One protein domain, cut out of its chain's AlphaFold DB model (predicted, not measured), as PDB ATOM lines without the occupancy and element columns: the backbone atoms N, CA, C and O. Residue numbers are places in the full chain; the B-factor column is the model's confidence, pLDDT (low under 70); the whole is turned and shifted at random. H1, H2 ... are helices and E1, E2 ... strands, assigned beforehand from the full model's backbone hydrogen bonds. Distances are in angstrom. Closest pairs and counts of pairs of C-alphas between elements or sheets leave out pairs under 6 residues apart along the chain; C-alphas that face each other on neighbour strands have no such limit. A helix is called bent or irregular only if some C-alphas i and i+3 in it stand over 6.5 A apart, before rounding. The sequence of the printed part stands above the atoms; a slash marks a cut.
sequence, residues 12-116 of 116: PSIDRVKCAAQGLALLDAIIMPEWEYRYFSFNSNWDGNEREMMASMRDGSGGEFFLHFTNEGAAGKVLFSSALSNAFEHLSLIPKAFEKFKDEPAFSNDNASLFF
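What this domain is: This is residues 12 to 116 of the 116 residues of an uncharacterized protein of Pseudomonas sp. ICMP 3272 (UniProt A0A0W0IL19). A small four-stranded sheet makes the middle of this domain, with the long helix H1 running slantwise over one face towards the E1 edge and the short helix H3 over the other face near the E4 edge. The small helix H2 sits beyond the E4 edge, and the end of the chain comes back to that edge, where residues 114 to 115 pair with residues 77 to 78 of E4. The printed part has 105 residues, with three named helices and four named strands in the order H1 E1 E2 E3 E4 H2 H3; the sheet's order is E1 - E2 - E3 - E4, all antiparallel, and the class is mixed, helices and strands. The whole is compact, with a radius of gyration of the C-alphas of 13.7 A, and spans 39 by 31 by 26 A along its three main axes.

Where its parts are: Start at Pro 12 and go two residues on to C-alpha 14 at (0.622, -30.734, -26.774), where H1 begins; it runs through residues 14 to 31, 25.7 A from first to last C-alpha. Next comes E1, residues 40 to 43, 10.5 A long. Find C-alpha 53 at (0.692, -34.447, -37.670); from there E2 runs to residue 58, 17.1 A in length. E3 is residues 64 to 69, 16.8 A, and E4 is residues 74 to 79, 16.9 A. Then look for H2 at residues 87 to 91, 6.0 A long. H3, residues 96 to 103, is 11.0 A long and ends at C-alpha 103, (-0.874, -22.056, -46.446); it is irregular, with C-alphas 97 and 100 standing 8.2 A apart.

How they stand to each other: Begin with the sheet, where E1 E2 E3 E4 form a meander, each strand the antiparallel neighbour of the one before. In the hairpin of E1 and E2 the directions stand at 161 degrees, and you will find N 43 and O 54 within hydrogen-bond range at 2.8 A. In the hairpin of E2 and E3, at 174 degrees, look at N 67 and O 55, 2.8 A apart. In the hairpin of E3 and E4, at 172 degrees, N 68 and O 75 are 2.8 A apart. E1 and E4 are the edge strands. H1 is on the sheet at a height of 8.1 A; it lies over E1 and E2, and only just over E3, with 3 of its C-alphas falling there. On the local plane its line stands at 59 degrees to that of E1, slantwise to the strands, but only just. Its closest C-alphas to E1 are those of Ala 25 and Phe 40, 4.7 A apart. H3 is on the opposite face at a height of 9.2 A, only just over E3 and E4, with 3 C-alphas falling on each; the sheet with helices on both faces makes three layers. The closest C-alphas of E4 and H3 are those of Ala 75 and Phe 98, 6.7 A apart. H2 is not on the sheet, and it is close to H3 but not clearly touching, with the C-alphas of Leu 91 and Lys 102 the closest at 6.8 A. H1 is apart from H2 and H3. In H1 and H2 every O i to N i+4 pair is within hydrogen-bond range; in H3 it is 2 of 4.

The domain as a whole: The two C-alphas farthest apart are those of Ile 30 and Glu 89, at 39.2 A. The printed part has no cut and ends at Phe 116, the chain's last residue. The links E2 to E3, E3 to E4 and H2 to H3 are tight, and no link is long; residues 104 to 116 hold no named element. The mean pLDDT of the printed part is 96.2, and no printed residue is under 70.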
ATOM      1  N   PRO A  12      -3.730 -28.140 -21.529       92.69
ATOM      2  CA  PRO A  12      -3.069 -29.432 -21.642       92.69
ATOM      3  C   PRO A  12      -1.764 -29.300 -22.436       92.69
ATOM      4  O   PRO A  12      -1.657 -28.496 -23.361       92.69
ATOM      5  N   SER A  13      -0.784 -30.156 -22.130       94.88
ATOM      6  CA  SER A  13       0.407 -30.266 -22.975       94.88
ATOM      7  C   SER A  13       0.029 -30.706 -24.391       94.88
ATOM      8  O   SER A  13      -0.945 -31.437 -24.595       94.88
ATOM      9  N   ILE A  14       0.838 -30.330 -25.378       95.69
ATOM     10  CA  ILE A  14       0.622 -30.734 -26.774       95.69
ATOM     11  C   ILE A  14       0.551 -32.263 -26.907       95.69
ATOM     12  O   ILE A  14      -0.304 -32.777 -27.624       95.69
ATOM     13  N   ASP A  15       1.371 -33.008 -26.163       96.50
ATOM     14  CA  ASP A  15       1.337 -34.477 -26.174       96.50
ATOM     15  C   ASP A  15       0.021 -35.043 -25.632       96.50
ATOM     16  O   ASP A  15      -0.501 -36.028 -26.157       96.50
ATOM     17  N   ARG A  16      -0.567 -34.397 -24.617       96.31
ATOM     18  CA  ARG A  16      -1.893 -34.755 -24.098       96.31
ATOM     19  C   ARG A  16      -2.965 -34.536 -25.168       96.31
ATOM     20  O   ARG A  16      -3.841 -35.386 -25.312       96.31
ATOM     21  N   VAL A  17      -2.880 -33.437 -25.921       96.81
ATOM     22  CA  VAL A  17      -3.799 -33.140 -27.033       96.81
ATOM     23  C   VAL A  17      -3.637 -34.161 -28.162       96.81
ATOM     24  O   VAL A  17      -4.635 -34.724 -28.606       96.81
ATOM     25  N   LYS A  18      -2.400 -34.476 -28.576       97.62
ATOM     26  CA  LYS A  18      -2.110 -35.512 -29.586       97.62
ATOM     27  C   LYS A  18      -2.681 -36.867 -29.179       97.62
ATOM     28  O   LYS A  18      -3.393 -37.488 -29.958       97.62
ATOM     29  N   CYS A  19      -2.420 -37.293 -27.942       98.19
ATOM     30  CA  CYS A  19      -2.900 -38.570 -27.420       98.19
ATOM     31  C   CYS A  19      -4.436 -38.648 -27.431       98.19
ATOM     32  O   CYS A  19      -5.001 -39.645 -27.880       98.19
ATOM     33  N   ALA A  20      -5.121 -37.581 -27.005       98.19
ATOM     34  CA  ALA A  20      -6.578 -37.508 -27.070       98.19
ATOM     35  C   ALA A  20      -7.097 -37.557 -28.517       98.19
ATOM     36  O   ALA A  20      -8.022 -38.313 -28.802       98.19
ATOM     37  N   ALA A  21      -6.488 -36.804 -29.435       98.38
ATOM     38  CA  ALA A  21      -6.883 -36.778 -30.840       98.38
ATOM     39  C   ALA A  21      -6.706 -38.146 -31.526       98.38
ATOM     40  O   ALA A  21      -7.600 -38.603 -32.236       98.38
ATOM     41  N   GLN A  22      -5.590 -38.831 -31.260       98.44
ATOM     42  CA  GLN A  22      -5.346 -40.199 -31.726       98.44
ATOM     43  C   GLN A  22      -6.379 -41.175 -31.163       98.44
ATOM     44  O   GLN A  22      -6.905 -42.003 -31.901       98.44
ATOM     45  N   GLY A  23      -6.689 -41.065 -29.868       98.50
ATOM     46  CA  GLY A  23      -7.695 -41.898 -29.217       98.50
ATOM     47  C   GLY A  23      -9.082 -41.719 -29.829       98.50
ATOM     48  O   GLY A  23      -9.744 -42.711 -30.117       98.50
ATOM     49  N   LEU A  24      -9.500 -40.474 -30.082       98.31
ATOM     50  CA  LEU A  24     -10.776 -40.176 -30.735       98.31
ATOM     51  C   LEU A  24     -10.833 -40.764 -32.146       98.31
ATOM     52  O   LEU A  24     -11.765 -41.501 -32.445       98.31
ATOM     53  N   ALA A  25      -9.817 -40.519 -32.978       98.44
ATOM     54  CA  ALA A  25      -9.771 -41.053 -34.339       98.44
ATOM     55  C   ALA A  25      -9.741 -42.594 -34.371       98.44
ATOM     56  O   ALA A  25     -10.383 -43.209 -35.219       98.44
ATOM     57  N   LEU A  26      -9.025 -43.230 -33.436       98.31
ATOM     58  CA  LEU A  26      -8.980 -44.688 -33.320       98.31
ATOM     59  C   LEU A  26     -10.334 -45.266 -32.902       98.31
ATOM     60  O   LEU A  26     -10.797 -46.231 -33.506       98.31
ATOM     61  N   LEU A  27     -10.960 -44.700 -31.867       98.38
ATOM     62  CA  LEU A  27     -12.275 -45.147 -31.403       98.38
ATOM     63  C   LEU A  27     -13.321 -44.985 -32.501       98.38
ATOM     64  O   LEU A  27     -14.108 -45.900 -32.730       98.38
ATOM     65  N   ASP A  28     -13.293 -43.862 -33.208       97.69
ATOM     66  CA  ASP A  28     -14.231 -43.592 -34.288       97.69
ATOM     67  C   ASP A  28     -14.031 -44.555 -35.465       97.69
ATOM     68  O   ASP A  28     -14.993 -45.110 -35.978       97.69
ATOM     69  N   ALA A  29     -12.783 -44.887 -35.812       97.19
ATOM     70  CA  ALA A  29     -12.488 -45.906 -36.820       97.19
ATOM     71  C   ALA A  29     -12.931 -47.330 -36.425       97.19
ATOM     72  O   ALA A  29     -13.159 -48.160 -37.306       97.19
ATOM     73  N   ILE A  30     -13.035 -47.630 -35.125       97.88
ATOM     74  CA  ILE A  30     -13.567 -48.907 -34.620       97.88
ATOM     75  C   ILE A  30     -15.100 -48.916 -34.669       97.88
ATOM     76  O   ILE A  30     -15.690 -49.935 -35.021       97.88
ATOM     77  N   ILE A  31     -15.740 -47.807 -34.287       97.44
ATOM     78  CA  ILE A  31     -17.205 -47.688 -34.200       97.44
ATOM     79  C   ILE A  31     -17.834 -47.524 -35.589       97.44
ATOM     80  O   ILE A  31     -18.890 -48.102 -35.838       97.44
ATOM     81  N   MET A  32     -17.177 -46.771 -36.474       96.69
ATOM     82  CA  MET A  32     -17.593 -46.459 -37.842       96.69
ATOM     83  C   MET A  32     -16.551 -47.002 -38.839       96.69
ATOM     84  O   MET A  32     -15.606 -46.295 -39.220       96.69
ATOM     85  N   PRO A  33     -16.670 -48.280 -39.252       92.94
ATOM     86  CA  PRO A  33     -15.709 -48.908 -40.154       92.94
ATOM     87  C   PRO A  33     -15.603 -48.190 -41.502       92.94
ATOM     88  O   PRO A  33     -14.496 -48.023 -42.019       92.94
ATOM     89  N   GLU A  34     -16.728 -47.732 -42.045       95.81
ATOM     90  CA  GLU A  34     -16.803 -46.958 -43.280       95.81
ATOM     91  C   GLU A  34     -16.227 -45.552 -43.072       95.81
ATOM     92  O   GLU A  34     -16.556 -44.844 -42.119       95.81
ATOM     93  N   TRP A  35     -15.330 -45.146 -43.971       92.31
ATOM     94  CA  TRP A  35     -14.561 -43.910 -43.829       92.31
ATOM     95  C   TRP A  35     -15.449 -42.664 -43.852       92.31
ATOM     96  O   TRP A  35     -15.236 -41.732 -43.082       92.31
ATOM     97  N   GLU A  36     -16.459 -42.663 -44.715       92.88
ATOM     98  CA  GLU A  36     -17.379 -41.550 -44.939       92.88
ATOM     99  C   GLU A  36     -18.242 -41.181 -43.723       92.88
ATOM    100  O   GLU A  36     -18.805 -40.086 -43.701       92.88
ATOM    101  N   TYR A  37     -18.346 -42.060 -42.721       93.31
ATOM    102  CA  TYR A  37     -19.153 -41.832 -41.519       93.31
ATOM    103  C   TYR A  37     -18.334 -41.428 -40.293       93.31
ATOM    104  O   TYR A  37     -18.913 -41.154 -39.242       93.31
ATOM    105  N   ARG A  38     -17.004 -41.377 -40.407       96.31
ATOM    106  CA  ARG A  38     -16.133 -40.970 -39.303       96.31
ATOM    107  C   ARG A  38     -16.179 -39.460 -39.130       96.31
ATOM    108  O   ARG A  38     -16.041 -38.704 -40.090       96.31
ATOM    109  N   TYR A  39     -16.298 -39.025 -37.888       97.56
ATOM    110  CA  TYR A  39     -16.182 -37.629 -37.508       97.56
ATOM    111  C   TYR A  39     -14.739 -37.227 -37.257       97.56
ATOM    112  O   TYR A  39     -14.336 -36.155 -37.692       97.56
ATOM    113  N   PHE A  40     -13.957 -38.065 -36.583       98.38
ATOM    114  CA  PHE A  40     -12.591 -37.773 -36.171       98.38
ATOM    115  C   PHE A  40     -11.575 -38.452 -37.083       98.38
ATOM    116  O   PHE A  40     -11.693 -39.623 -37.441       98.38
ATOM    117  N   SER A  41     -10.521 -37.718 -37.429       97.88
ATOM    118  CA  SER A  41      -9.404 -38.231 -38.219       97.88
ATOM    119  C   SER A  41      -8.070 -37.768 -37.653       97.88
ATOM    120  O   SER A  41      -7.948 -36.653 -37.145       97.88
ATOM    121  N   PHE A  42      -7.058 -38.626 -37.765       98.50
ATOM    122  CA  PHE A  42      -5.685 -38.321 -37.379       98.50
ATOM    123  C   PHE A  42      -4.718 -38.840 -38.445       98.50
ATOM    124  O   PHE A  42      -4.722 -40.029 -38.760       98.50
ATOM    125  N   ASN A  43      -3.873 -37.961 -38.980       98.19
ATOM    126  CA  ASN A  43      -2.765 -38.315 -39.859       98.19
ATOM    127  C   ASN A  43      -1.445 -38.064 -39.118       98.19
ATOM    128  O   ASN A  43      -1.102 -36.921 -38.820       98.19
ATOM    129  N   SER A  44      -0.709 -39.136 -38.819       97.38
ATOM    130  CA  SER A  44       0.578 -39.075 -38.117       97.38
ATOM    131  C   SER A  44       1.762 -38.682 -39.004       97.38
ATOM    132  O   SER A  44       2.864 -38.532 -38.488       97.38
ATOM    133  N   ASN A  45       1.558 -38.565 -40.316       97.19
ATOM    134  CA  ASN A  45       2.590 -38.259 -41.300       97.19
ATOM    135  C   ASN A  45       2.067 -37.220 -42.306       97.19
ATOM    136  O   ASN A  45       2.039 -37.459 -43.515       97.19
ATOM    137  N   TRP A  46       1.577 -36.088 -41.792       97.75
ATOM    138  CA  TRP A  46       0.934 -35.051 -42.604       97.75
ATOM    139  C   TRP A  46       1.895 -34.450 -43.637       97.75
ATOM    140  O   TRP A  46       1.516 -34.256 -44.787       97.75
ATOM    141  N   ASP A  47       3.156 -34.232 -43.258       95.62
ATOM    142  CA  ASP A  47       4.199 -33.683 -44.135       95.62
ATOM    143  C   ASP A  47       4.929 -34.735 -44.985       95.62
ATOM    144  O   ASP A  47       5.890 -34.404 -45.688       95.62
ATOM    145  N   GLY A  48       4.545 -36.010 -44.886       95.38
ATOM    146  CA  GLY A  48       5.229 -37.121 -45.544       95.38
ATOM    147  C   GLY A  48       6.647 -37.406 -45.024       95.38
ATOM    148  O   GLY A  48       7.325 -38.262 -45.591       95.38
ATOM    149  N   ASN A  49       7.109 -36.708 -43.979       93.81
ATOM    150  CA  ASN A  49       8.455 -36.827 -43.407       93.81
ATOM    151  C   ASN A  49       8.441 -37.080 -41.887       93.81
ATOM    152  O   ASN A  49       9.468 -36.894 -41.232       93.81
ATOM    153  N   GLU A  50       7.293 -37.484 -41.342       91.00
ATOM    154  CA  GLU A  50       7.050 -37.820 -39.934       91.00
ATOM    155  C   GLU A  50       7.325 -36.673 -38.944       91.00
ATOM    156  O   GLU A  50       7.535 -36.914 -37.754       91.00
ATOM    157  N   ARG A  51       7.324 -35.411 -39.403       94.12
ATOM    158  CA  ARG A  51       7.562 -34.244 -38.524       94.12
ATOM    159  C   ARG A  51       6.289 -33.494 -38.190       94.12
ATOM    160  O   ARG A  51       6.261 -32.749 -37.213       94.12
ATOM    161  N   GLU A  52       5.253 -33.676 -38.999       97.69
ATOM    162  CA  GLU A  52       3.985 -32.990 -38.821       97.69
ATOM    163  C   GLU A  52       2.841 -33.981 -38.739       97.69
ATOM    164  O   GLU A  52       2.798 -35.005 -39.425       97.69
ATOM    165  N   MET A  53       1.888 -33.648 -37.881       98.56
ATOM    166  CA  MET A  53       0.692 -34.447 -37.670       98.56
ATOM    167  C   MET A  53      -0.521 -33.548 -37.803       98.56
ATOM    168  O   MET A  53      -0.465 -32.356 -37.496       98.56
ATOM    169  N   MET A  54      -1.635 -34.133 -38.214       98.56
ATOM    170  CA  MET A  54      -2.892 -33.423 -38.358       98.56
ATOM    171  C   MET A  54      -3.998 -34.196 -37.661       98.56
ATOM    172  O   MET A  54      -4.133 -35.402 -37.867       98.56
ATOM    173  N   ALA A  55      -4.791 -33.503 -36.852       98.69
ATOM    174  CA  ALA A  55      -6.057 -34.016 -36.351       98.69
ATOM    175  C   ALA A  55      -7.208 -33.151 -36.858       98.69
ATOM    176  O   ALA A  55      -7.081 -31.931 -36.940       98.69
ATOM    177  N   SER A  56      -8.342 -33.770 -37.158       98.44
ATOM    178  CA  SER A  56      -9.544 -33.053 -37.575       98.44
ATOM    179  C   SER A  56     -10.806 -33.690 -37.022       98.44
ATOM    180  O   SER A  56     -10.824 -34.877 -36.681       98.44
ATOM    181  N   MET A  57     -11.856 -32.876 -36.945       97.94
ATOM    182  CA  MET A  57     -13.225 -33.340 -36.777       97.94
ATOM    183  C   MET A  57     -14.135 -32.626 -37.766       97.94
ATOM    184  O   MET A  57     -13.954 -31.430 -37.996       97.94
ATOM    185  N   ARG A  58     -15.112 -33.343 -38.321       96.50
ATOM    186  CA  ARG A  58     -16.251 -32.770 -39.047       96.50
ATOM    187  C   ARG A  58     -17.525 -33.434 -38.544       96.50
ATOM    188  O   ARG A  58     -17.589 -34.654 -38.535       96.50
ATOM    189  N   ASP A  59     -18.532 -32.662 -38.151       94.75
ATOM    190  CA  ASP A  59     -19.765 -33.199 -37.546       94.75
ATOM    191  C   ASP A  59     -20.868 -33.550 -38.569       94.75
ATOM    192  O   ASP A  59     -21.956 -33.997 -38.202       94.75
ATOM    193  N   GLY A  60     -20.614 -33.317 -39.862       92.38
ATOM    194  CA  GLY A  60     -21.583 -33.509 -40.950       92.38
ATOM    195  C   GLY A  60     -22.685 -32.441 -41.030       92.38
ATOM    196  O   GLY A  60     -23.493 -32.471 -41.953       92.38
ATOM    197  N   SER A  61     -22.701 -31.480 -40.105       93.06
ATOM    198  CA  SER A  61     -23.653 -30.363 -40.018       93.06
ATOM    199  C   SER A  61     -22.986 -28.993 -40.215       93.06
ATOM    200  O   SER A  61     -23.621 -27.956 -40.025       93.06
ATOM    201  N   GLY A  62     -21.715 -28.985 -40.627       92.75
ATOM    202  CA  GLY A  62     -20.929 -27.785 -40.925       92.75
ATOM    203  C   GLY A  62     -19.999 -27.335 -39.797       92.75
ATOM    204  O   GLY A  62     -19.243 -26.387 -39.995       92.75
ATOM    205  N   GLY A  63     -20.028 -27.996 -38.638       96.69
ATOM    206  CA  GLY A  63     -19.043 -27.805 -37.582       96.69
ATOM    207  C   GLY A  63     -17.772 -28.601 -37.867       96.69
ATOM    208  O   GLY A  63     -17.826 -29.773 -38.250       96.69
ATOM    209  N   GLU A  64     -16.616 -27.971 -37.673       97.44
ATOM    210  CA  GLU A  64     -15.325 -28.626 -37.881       97.44
ATOM    211  C   GLU A  64     -14.183 -27.995 -37.086       97.44
ATOM    212  O   GLU A  64     -14.228 -26.829 -36.695       97.44
ATOM    213  N   PHE A  65     -13.114 -28.765 -36.891       98.12
ATOM    214  CA  PHE A  65     -11.826 -28.232 -36.465       98.12
ATOM    215  C   PHE A  65     -10.669 -28.920 -37.182       98.12
ATOM    216  O   PHE A  65     -10.772 -30.080 -37.589       98.12
ATOM    217  N   PHE A  66      -9.547 -28.207 -37.253       98.50
ATOM    218  CA  PHE A  66      -8.246 -28.732 -37.660       98.50
ATOM    219  C   PHE A  66      -7.202 -28.362 -36.617       98.50
ATOM    220  O   PHE A  66      -7.186 -27.233 -36.131       98.50
ATOM    221  N   LEU A  67      -6.331 -29.315 -36.300       98.50
ATOM    222  CA  LEU A  67      -5.141 -29.144 -35.478       98.50
ATOM    223  C   LEU A  67      -3.934 -29.580 -36.299       98.50
ATOM    224  O   LEU A  67      -3.873 -30.730 -36.735       98.50
ATOM    225  N   HIS A  68      -2.964 -28.692 -36.461       98.56
ATOM    226  CA  HIS A  68      -1.683 -28.975 -37.089       98.56
ATOM    227  C   HIS A  68      -0.591 -28.955 -36.031       98.56
ATOM    228  O   HIS A  68      -0.326 -27.932 -35.401       98.56
ATOM    229  N   PHE A  69       0.023 -30.112 -35.816       98.31
ATOM    230  CA  PHE A  69       1.122 -30.274 -34.881       98.31
ATOM    231  C   PHE A  69       2.445 -30.194 -35.631       98.31
ATOM    232  O   PHE A  69       2.662 -30.939 -36.588       98.31
ATOM    233  N   THR A  70       3.340 -29.344 -35.143       96.56
ATOM    234  CA  THR A  70       4.696 -29.160 -35.666       96.56
ATOM    235  C   THR A  70       5.701 -29.216 -34.514       96.56
ATOM    236  O   THR A  70       5.333 -29.378 -33.346       96.56
ATOM    237  N   ASN A  71       6.988 -29.055 -34.822       94.44
ATOM    238  CA  ASN A  71       8.022 -28.904 -33.795       94.44
ATOM    239  C   ASN A  71       7.894 -27.594 -32.996       94.44
ATOM    240  O   ASN A  71       8.409 -27.516 -31.886       94.44
ATOM    241  N   GLU A  72       7.202 -26.593 -33.544       95.12
ATOM    242  CA  GLU A  72       6.993 -25.285 -32.909       95.12
ATOM    243  C   GLU A  72       5.798 -25.296 -31.948       95.12
ATOM    244  O   GLU A  72       5.690 -24.451 -31.061       95.12
ATOM    245  N   GLY A  73       4.892 -26.266 -32.103       95.50
ATOM    246  CA  GLY A  73       3.756 -26.442 -31.215       95.50
ATOM    247  C   GLY A  73       2.530 -27.001 -31.926       95.50
ATOM    248  O   GLY A  73       2.620 -27.956 -32.699       95.50
ATOM    249  N   ALA A  74       1.373 -26.410 -31.643       96.94
ATOM    250  CA  ALA A  74       0.125 -26.711 -32.325       96.94
ATOM    251  C   ALA A  74      -0.544 -25.405 -32.751       96.94
ATOM    252  O   ALA A  74      -0.656 -24.498 -31.931       96.94
ATOM    253  N   ALA A  75      -0.996 -25.354 -34.000       98.00
ATOM    254  CA  ALA A  75      -1.901 -24.327 -34.497       98.00
ATOM    255  C   ALA A  75      -3.215 -24.984 -34.909       98.00
ATOM    256  O   ALA A  75      -3.235 -26.156 -35.304       98.00
ATOM    257  N   GLY A  76      -4.319 -24.258 -34.818       97.75
ATOM    258  CA  GLY A  76      -5.608 -24.812 -35.184       97.75
ATOM    259  C   GLY A  76      -6.632 -23.789 -35.620       97.75
ATOM    260  O   GLY A  76      -6.506 -22.586 -35.390       97.75
ATOM    261  N   LYS A  77      -7.686 -24.309 -36.245       98.06
ATOM    262  CA  LYS A  77      -8.912 -23.563 -36.509       98.06
ATOM    263  C   LYS A  77     -10.127 -24.316 -36.000       98.06
ATOM    264  O   LYS A  77     -10.134 -25.546 -35.951       98.06
ATOM    265  N   VAL A  78     -11.178 -23.566 -35.703       97.94
ATOM    266  CA  VAL A  78     -12.522 -24.090 -35.450       97.94
ATOM    267  C   VAL A  78     -13.495 -23.337 -36.331       97.94
ATOM    268  O   VAL A  78     -13.397 -22.119 -36.448       97.94
ATOM    269  N   LEU A  79     -14.461 -24.045 -36.895       97.69
ATOM    270  CA  LEU A  79     -15.682 -23.485 -37.445       97.69
ATOM    271  C   LEU A  79     -16.856 -24.026 -36.631       97.69
ATOM    272  O   LEU A  79     -17.073 -25.234 -36.552       97.69
ATOM    273  N   PHE A  80     -17.606 -23.123 -36.014       95.12
ATOM    274  CA  PHE A  80     -18.807 -23.451 -35.264       95.12
ATOM    275  C   PHE A  80     -19.828 -22.320 -35.379       95.12
ATOM    276  O   PHE A  80     -19.519 -21.166 -35.082       95.12
ATOM    277  N   SER A  81     -21.061 -22.657 -35.766       89.50
ATOM    278  CA  SER A  81     -22.192 -21.739 -35.977       89.50
ATOM    279  C   SER A  81     -22.012 -20.709 -37.105       89.50
ATOM    280  O   SER A  81     -22.867 -20.622 -37.981       89.50
ATOM    281  N   SER A  82     -20.947 -19.907 -37.094       90.06
ATOM    282  CA  SER A  82     -20.703 -18.846 -38.078       90.06
ATOM    283  C   SER A  82     -19.219 -18.528 -38.222       90.06
ATOM    284  O   SER A  82     -18.494 -18.488 -37.228       90.06
ATOM    285  N   ALA A  83     -18.783 -18.238 -39.445       93.56
ATOM    286  CA  ALA A  83     -17.423 -17.802 -39.733       93.56
ATOM    287  C   ALA A  83     -17.159 -16.356 -39.277       93.56
ATOM    288  O   ALA A  83     -18.077 -15.542 -39.153       93.56
ATOM    289  N   LEU A  84     -15.882 -16.035 -39.074       93.56
ATOM    290  CA  LEU A  84     -15.386 -14.671 -38.939       93.56
ATOM    291  C   LEU A  84     -15.694 -13.885 -40.216       93.56
ATOM    292  O   LEU A  84     -15.558 -14.401 -41.324       93.56
ATOM    293  N   SER A  85     -16.055 -12.611 -40.069       92.31
ATOM    294  CA  SER A  85     -16.322 -11.726 -41.210       92.31
ATOM    295  C   SER A  85     -15.096 -11.525 -42.107       92.31
ATOM    296  O   SER A  85     -15.249 -11.298 -43.304       92.31
ATOM    297  N   ASN A  86     -13.891 -11.620 -41.537       93.31
ATOM    298  CA  ASN A  86     -12.623 -11.536 -42.253       93.31
ATOM    299  C   ASN A  86     -11.609 -12.551 -41.699       93.31
ATOM    300  O   ASN A  86     -10.716 -12.202 -40.929       93.31
ATOM    301  N   ALA A  87     -11.741 -13.822 -42.084       94.19
ATOM    302  CA  ALA A  87     -10.854 -14.883 -41.603       94.19
ATOM    303  C   ALA A  87      -9.365 -14.608 -41.899       94.19
ATOM    304  O   ALA A  87      -8.514 -14.929 -41.074       94.19
ATOM    305  N   PHE A  88      -9.047 -13.950 -43.020       93.69
ATOM    306  CA  PHE A  88      -7.668 -13.649 -43.419       93.69
ATOM    307  C   PHE A  88      -6.943 -12.721 -42.434       93.69
ATOM    308  O   PHE A  88      -5.782 -12.953 -42.102       93.69
ATOM    309  N   GLU A  89      -7.624 -11.684 -41.939       95.44
ATOM    310  CA  GLU A  89      -7.050 -10.768 -40.949       95.44
ATOM    311  C   GLU A  89      -6.681 -11.511 -39.662       95.44
ATOM    312  O   GLU A  89      -5.572 -11.356 -39.157       95.44
ATOM    313  N   HIS A  90      -7.552 -12.402 -39.188       95.81
ATOM    314  CA  HIS A  90      -7.270 -13.223 -38.011       95.81
ATOM    315  C   HIS A  90      -6.187 -14.277 -38.271       95.81
ATOM    316  O   HIS A  90      -5.304 -14.460 -37.436       95.81
ATOM    317  N   LEU A  91      -6.195 -14.918 -39.443       96.75
ATOM    318  CA  LEU A  91      -5.155 -15.861 -39.855       96.75
ATOM    319  C   LEU A  91      -3.774 -15.188 -39.925       96.75
ATOM    320  O   LEU A  91      -2.760 -15.813 -39.626       96.75
ATOM    321  N   SER A  92      -3.718 -13.898 -40.275       95.81
ATOM    322  CA  SER A  92      -2.467 -13.132 -40.317       95.81
ATOM    323  C   SER A  92      -1.819 -12.922 -38.942       95.81
ATOM    324  O   SER A  92      -0.614 -12.674 -38.873       95.81
ATOM    325  N   LEU A  93      -2.594 -13.062 -37.857       96.19
ATOM    326  CA  LEU A  93      -2.107 -12.975 -36.477       96.19
ATOM    327  C   LEU A  93      -1.419 -14.263 -36.012       96.19
ATOM    328  O   LEU A  93      -0.690 -14.233 -35.019       96.19
ATOM    329  N   ILE A  94      -1.627 -15.382 -36.715       96.50
ATOM    330  CA  ILE A  94      -0.961 -16.642 -36.394       96.50
ATOM    331  C   ILE A  94       0.554 -16.479 -36.598       96.50
ATOM    332  O   ILE A  94       0.983 -15.965 -37.640       96.50
ATOM    333  N   PRO A  95       1.388 -16.891 -35.619       97.19
ATOM    334  CA  PRO A  95       2.831 -16.712 -35.698       97.19
ATOM    335  C   PRO A  95       3.433 -17.307 -36.973       97.19
ATOM    336  O   PRO A  95       3.056 -18.396 -37.399       97.19
ATOM    337  N   LYS A  96       4.466 -16.650 -37.519       96.25
ATOM    338  CA  LYS A  96       5.216 -17.126 -38.704       96.25
ATOM    339  C   LYS A  96       5.786 -18.542 -38.552       96.25
ATOM    340  O   LYS A  96       6.045 -19.207 -39.547       96.25
ATOM    341  N   ALA A  97       5.982 -19.005 -37.317       96.94
ATOM    342  CA  ALA A  97       6.371 -20.381 -37.011       96.94
ATOM    343  C   ALA A  97       5.370 -21.424 -37.561       96.94
ATOM    344  O   ALA A  97       5.754 -22.552 -37.858       96.94
ATOM    345  N   PHE A  98       4.110 -21.030 -37.761       97.19
ATOM    346  CA  PHE A  98       3.028 -21.857 -38.291       97.19
ATOM    347  C   PHE A  98       2.632 -21.461 -39.724       97.19
ATOM    348  O   PHE A  98       1.476 -21.600 -40.110       97.19
ATOM    349  N   GLU A  99       3.572 -20.982 -40.547       96.31
ATOM    350  CA  GLU A  99       3.267 -20.582 -41.935       96.31
ATOM    351  C   GLU A  99       2.656 -21.733 -42.751       96.31
ATOM    352  O   GLU A  99       1.683 -21.542 -43.470       96.31
ATOM    353  N   LYS A 100       3.137 -22.965 -42.537       95.88
ATOM    354  CA  LYS A 100       2.570 -24.167 -43.167       95.88
ATOM    355  C   LYS A 100       1.096 -24.387 -42.830       95.88
ATOM    356  O   LYS A 100       0.347 -24.808 -43.699       95.88
ATOM    357  N   PHE A 101       0.674 -24.081 -41.602       97.81
ATOM    358  CA  PHE A 101      -0.739 -24.146 -41.226       97.81
ATOM    359  C   PHE A 101      -1.562 -23.125 -42.015       97.81
ATOM    360  O   PHE A 101      -2.663 -23.437 -42.460       97.81
ATOM    361  N   LYS A 102      -1.028 -21.912 -42.202       97.00
ATOM    362  CA  LYS A 102      -1.718 -20.829 -42.913       97.00
ATOM    363  C   LYS A 102      -1.912 -21.150 -44.395       97.00
ATOM    364  O   LYS A 102      -2.985 -20.869 -44.924       97.00
ATOM    365  N   ASP A 103      -0.903 -21.760 -45.012       95.69
ATOM    366  CA  ASP A 103      -0.874 -22.056 -46.446       95.69
ATOM    367  C   ASP A 103      -1.562 -23.376 -46.826       95.69
ATOM    368  O   ASP A 103      -1.793 -23.612 -48.010       95.69
ATOM    369  N   GLU A 104      -1.888 -24.236 -45.858       97.38
ATOM    370  CA  GLU A 104      -2.452 -25.567 -46.100       97.38
ATOM    371  C   GLU A 104      -3.913 -25.502 -46.593       97.38
ATOM    372  O   GLU A 104      -4.827 -25.206 -45.809       97.38
ATOM    373  N   PRO A 105      -4.192 -25.836 -47.871       96.44
ATOM    374  CA  PRO A 105      -5.543 -25.749 -48.418       96.44
ATOM    375  C   PRO A 105      -6.525 -26.721 -47.758       96.44
ATOM    376  O   PRO A 105      -7.720 -26.424 -47.680       96.44
ATOM    377  N   ALA A 106      -6.045 -27.866 -47.255       96.44
ATOM    378  CA  ALA A 106      -6.893 -28.858 -46.597       96.44
ATOM    379  C   ALA A 106      -7.590 -28.317 -45.338       96.44
ATOM    380  O   ALA A 106      -8.616 -28.865 -44.930       96.44
ATOM    381  N   PHE A 107      -7.052 -27.253 -44.734       97.19
ATOM    382  CA  PHE A 107      -7.601 -26.660 -43.519       97.19
ATOM    383  C   PHE A 107      -8.696 -25.634 -43.804       97.19
ATOM    384  O   PHE A 107      -9.365 -25.225 -42.866       97.19
ATOM    385  N   SER A 108      -8.934 -25.232 -45.061       95.62
ATOM    386  CA  SER A 108     -10.003 -24.281 -45.423       95.62
ATOM    387  C   SER A 108     -10.037 -23.066 -44.480       95.62
ATOM    388  O   SER A 108     -11.045 -22.787 -43.822       95.62
ATOM    389  N   ASN A 109      -8.881 -22.412 -44.314       96.75
ATOM    390  CA  ASN A 109      -8.693 -21.300 -43.372       96.75
ATOM    391  C   ASN A 109      -9.474 -20.033 -43.766       96.75
ATOM    392  O   ASN A 109      -9.578 -19.097 -42.985       96.75
ATOM    393  N   ASP A 110     -10.055 -19.982 -44.956       94.62
ATOM    394  CA  ASP A 110     -11.026 -18.964 -45.350       94.62
ATOM    395  C   ASP A 110     -12.357 -19.083 -44.582       94.62
ATOM    396  O   ASP A 110     -13.105 -18.110 -44.496       94.62
ATOM    397  N   ASN A 111     -12.626 -20.243 -43.973       95.19
ATOM    398  CA  ASN A 111     -13.845 -20.524 -43.226       95.19
ATOM    399  C   ASN A 111     -13.537 -20.991 -41.791       95.19
ATOM    400  O   ASN A 111     -13.401 -22.187 -41.507       95.19
ATOM    401  N   ALA A 112     -13.413 -20.030 -40.875       97.12
ATOM    402  CA  ALA A 112     -13.128 -20.271 -39.463       97.12
ATOM    403  C   ALA A 112     -13.900 -19.297 -38.568       97.12
ATOM    404  O   ALA A 112     -14.051 -18.125 -38.899       97.12
ATOM    405  N   SER A 113     -14.350 -19.776 -37.414       97.12
ATOM    406  CA  SER A 113     -14.865 -18.986 -36.290       97.12
ATOM    407  C   SER A 113     -13.754 -18.560 -35.324       97.12
ATOM    408  O   SER A 113     -13.907 -17.570 -34.614       97.12
ATOM    409  N   LEU A 114     -12.656 -19.322 -35.266       95.38
ATOM    410  CA  LEU A 114     -11.533 -19.117 -34.351       95.38
ATOM    411  C   LEU A 114     -10.247 -19.720 -34.930       95.38
ATOM    412  O   LEU A 114     -10.299 -20.800 -35.519       95.38
ATOM    413  N   PHE A 115      -9.114 -19.068 -34.666       97.44
ATOM    414  CA  PHE A 115      -7.767 -19.629 -34.799       97.44
ATOM    415  C   PHE A 115      -7.035 -19.577 -33.455       97.44
ATOM    416  O   PHE A 115      -7.338 -18.702 -32.637       97.44
ATOM    417  N   PHE A 116      -6.081 -20.479 -33.236       92.88
ATOM    418  CA  PHE A 116      -5.209 -20.504 -32.057       92.88
ATOM    419  C   PHE A 116      -3.854 -21.138 -32.364       92.88
ATOM    420  O   PHE A 116      -3.767 -21.884 -33.367       92.88
TER     421      PHE A 116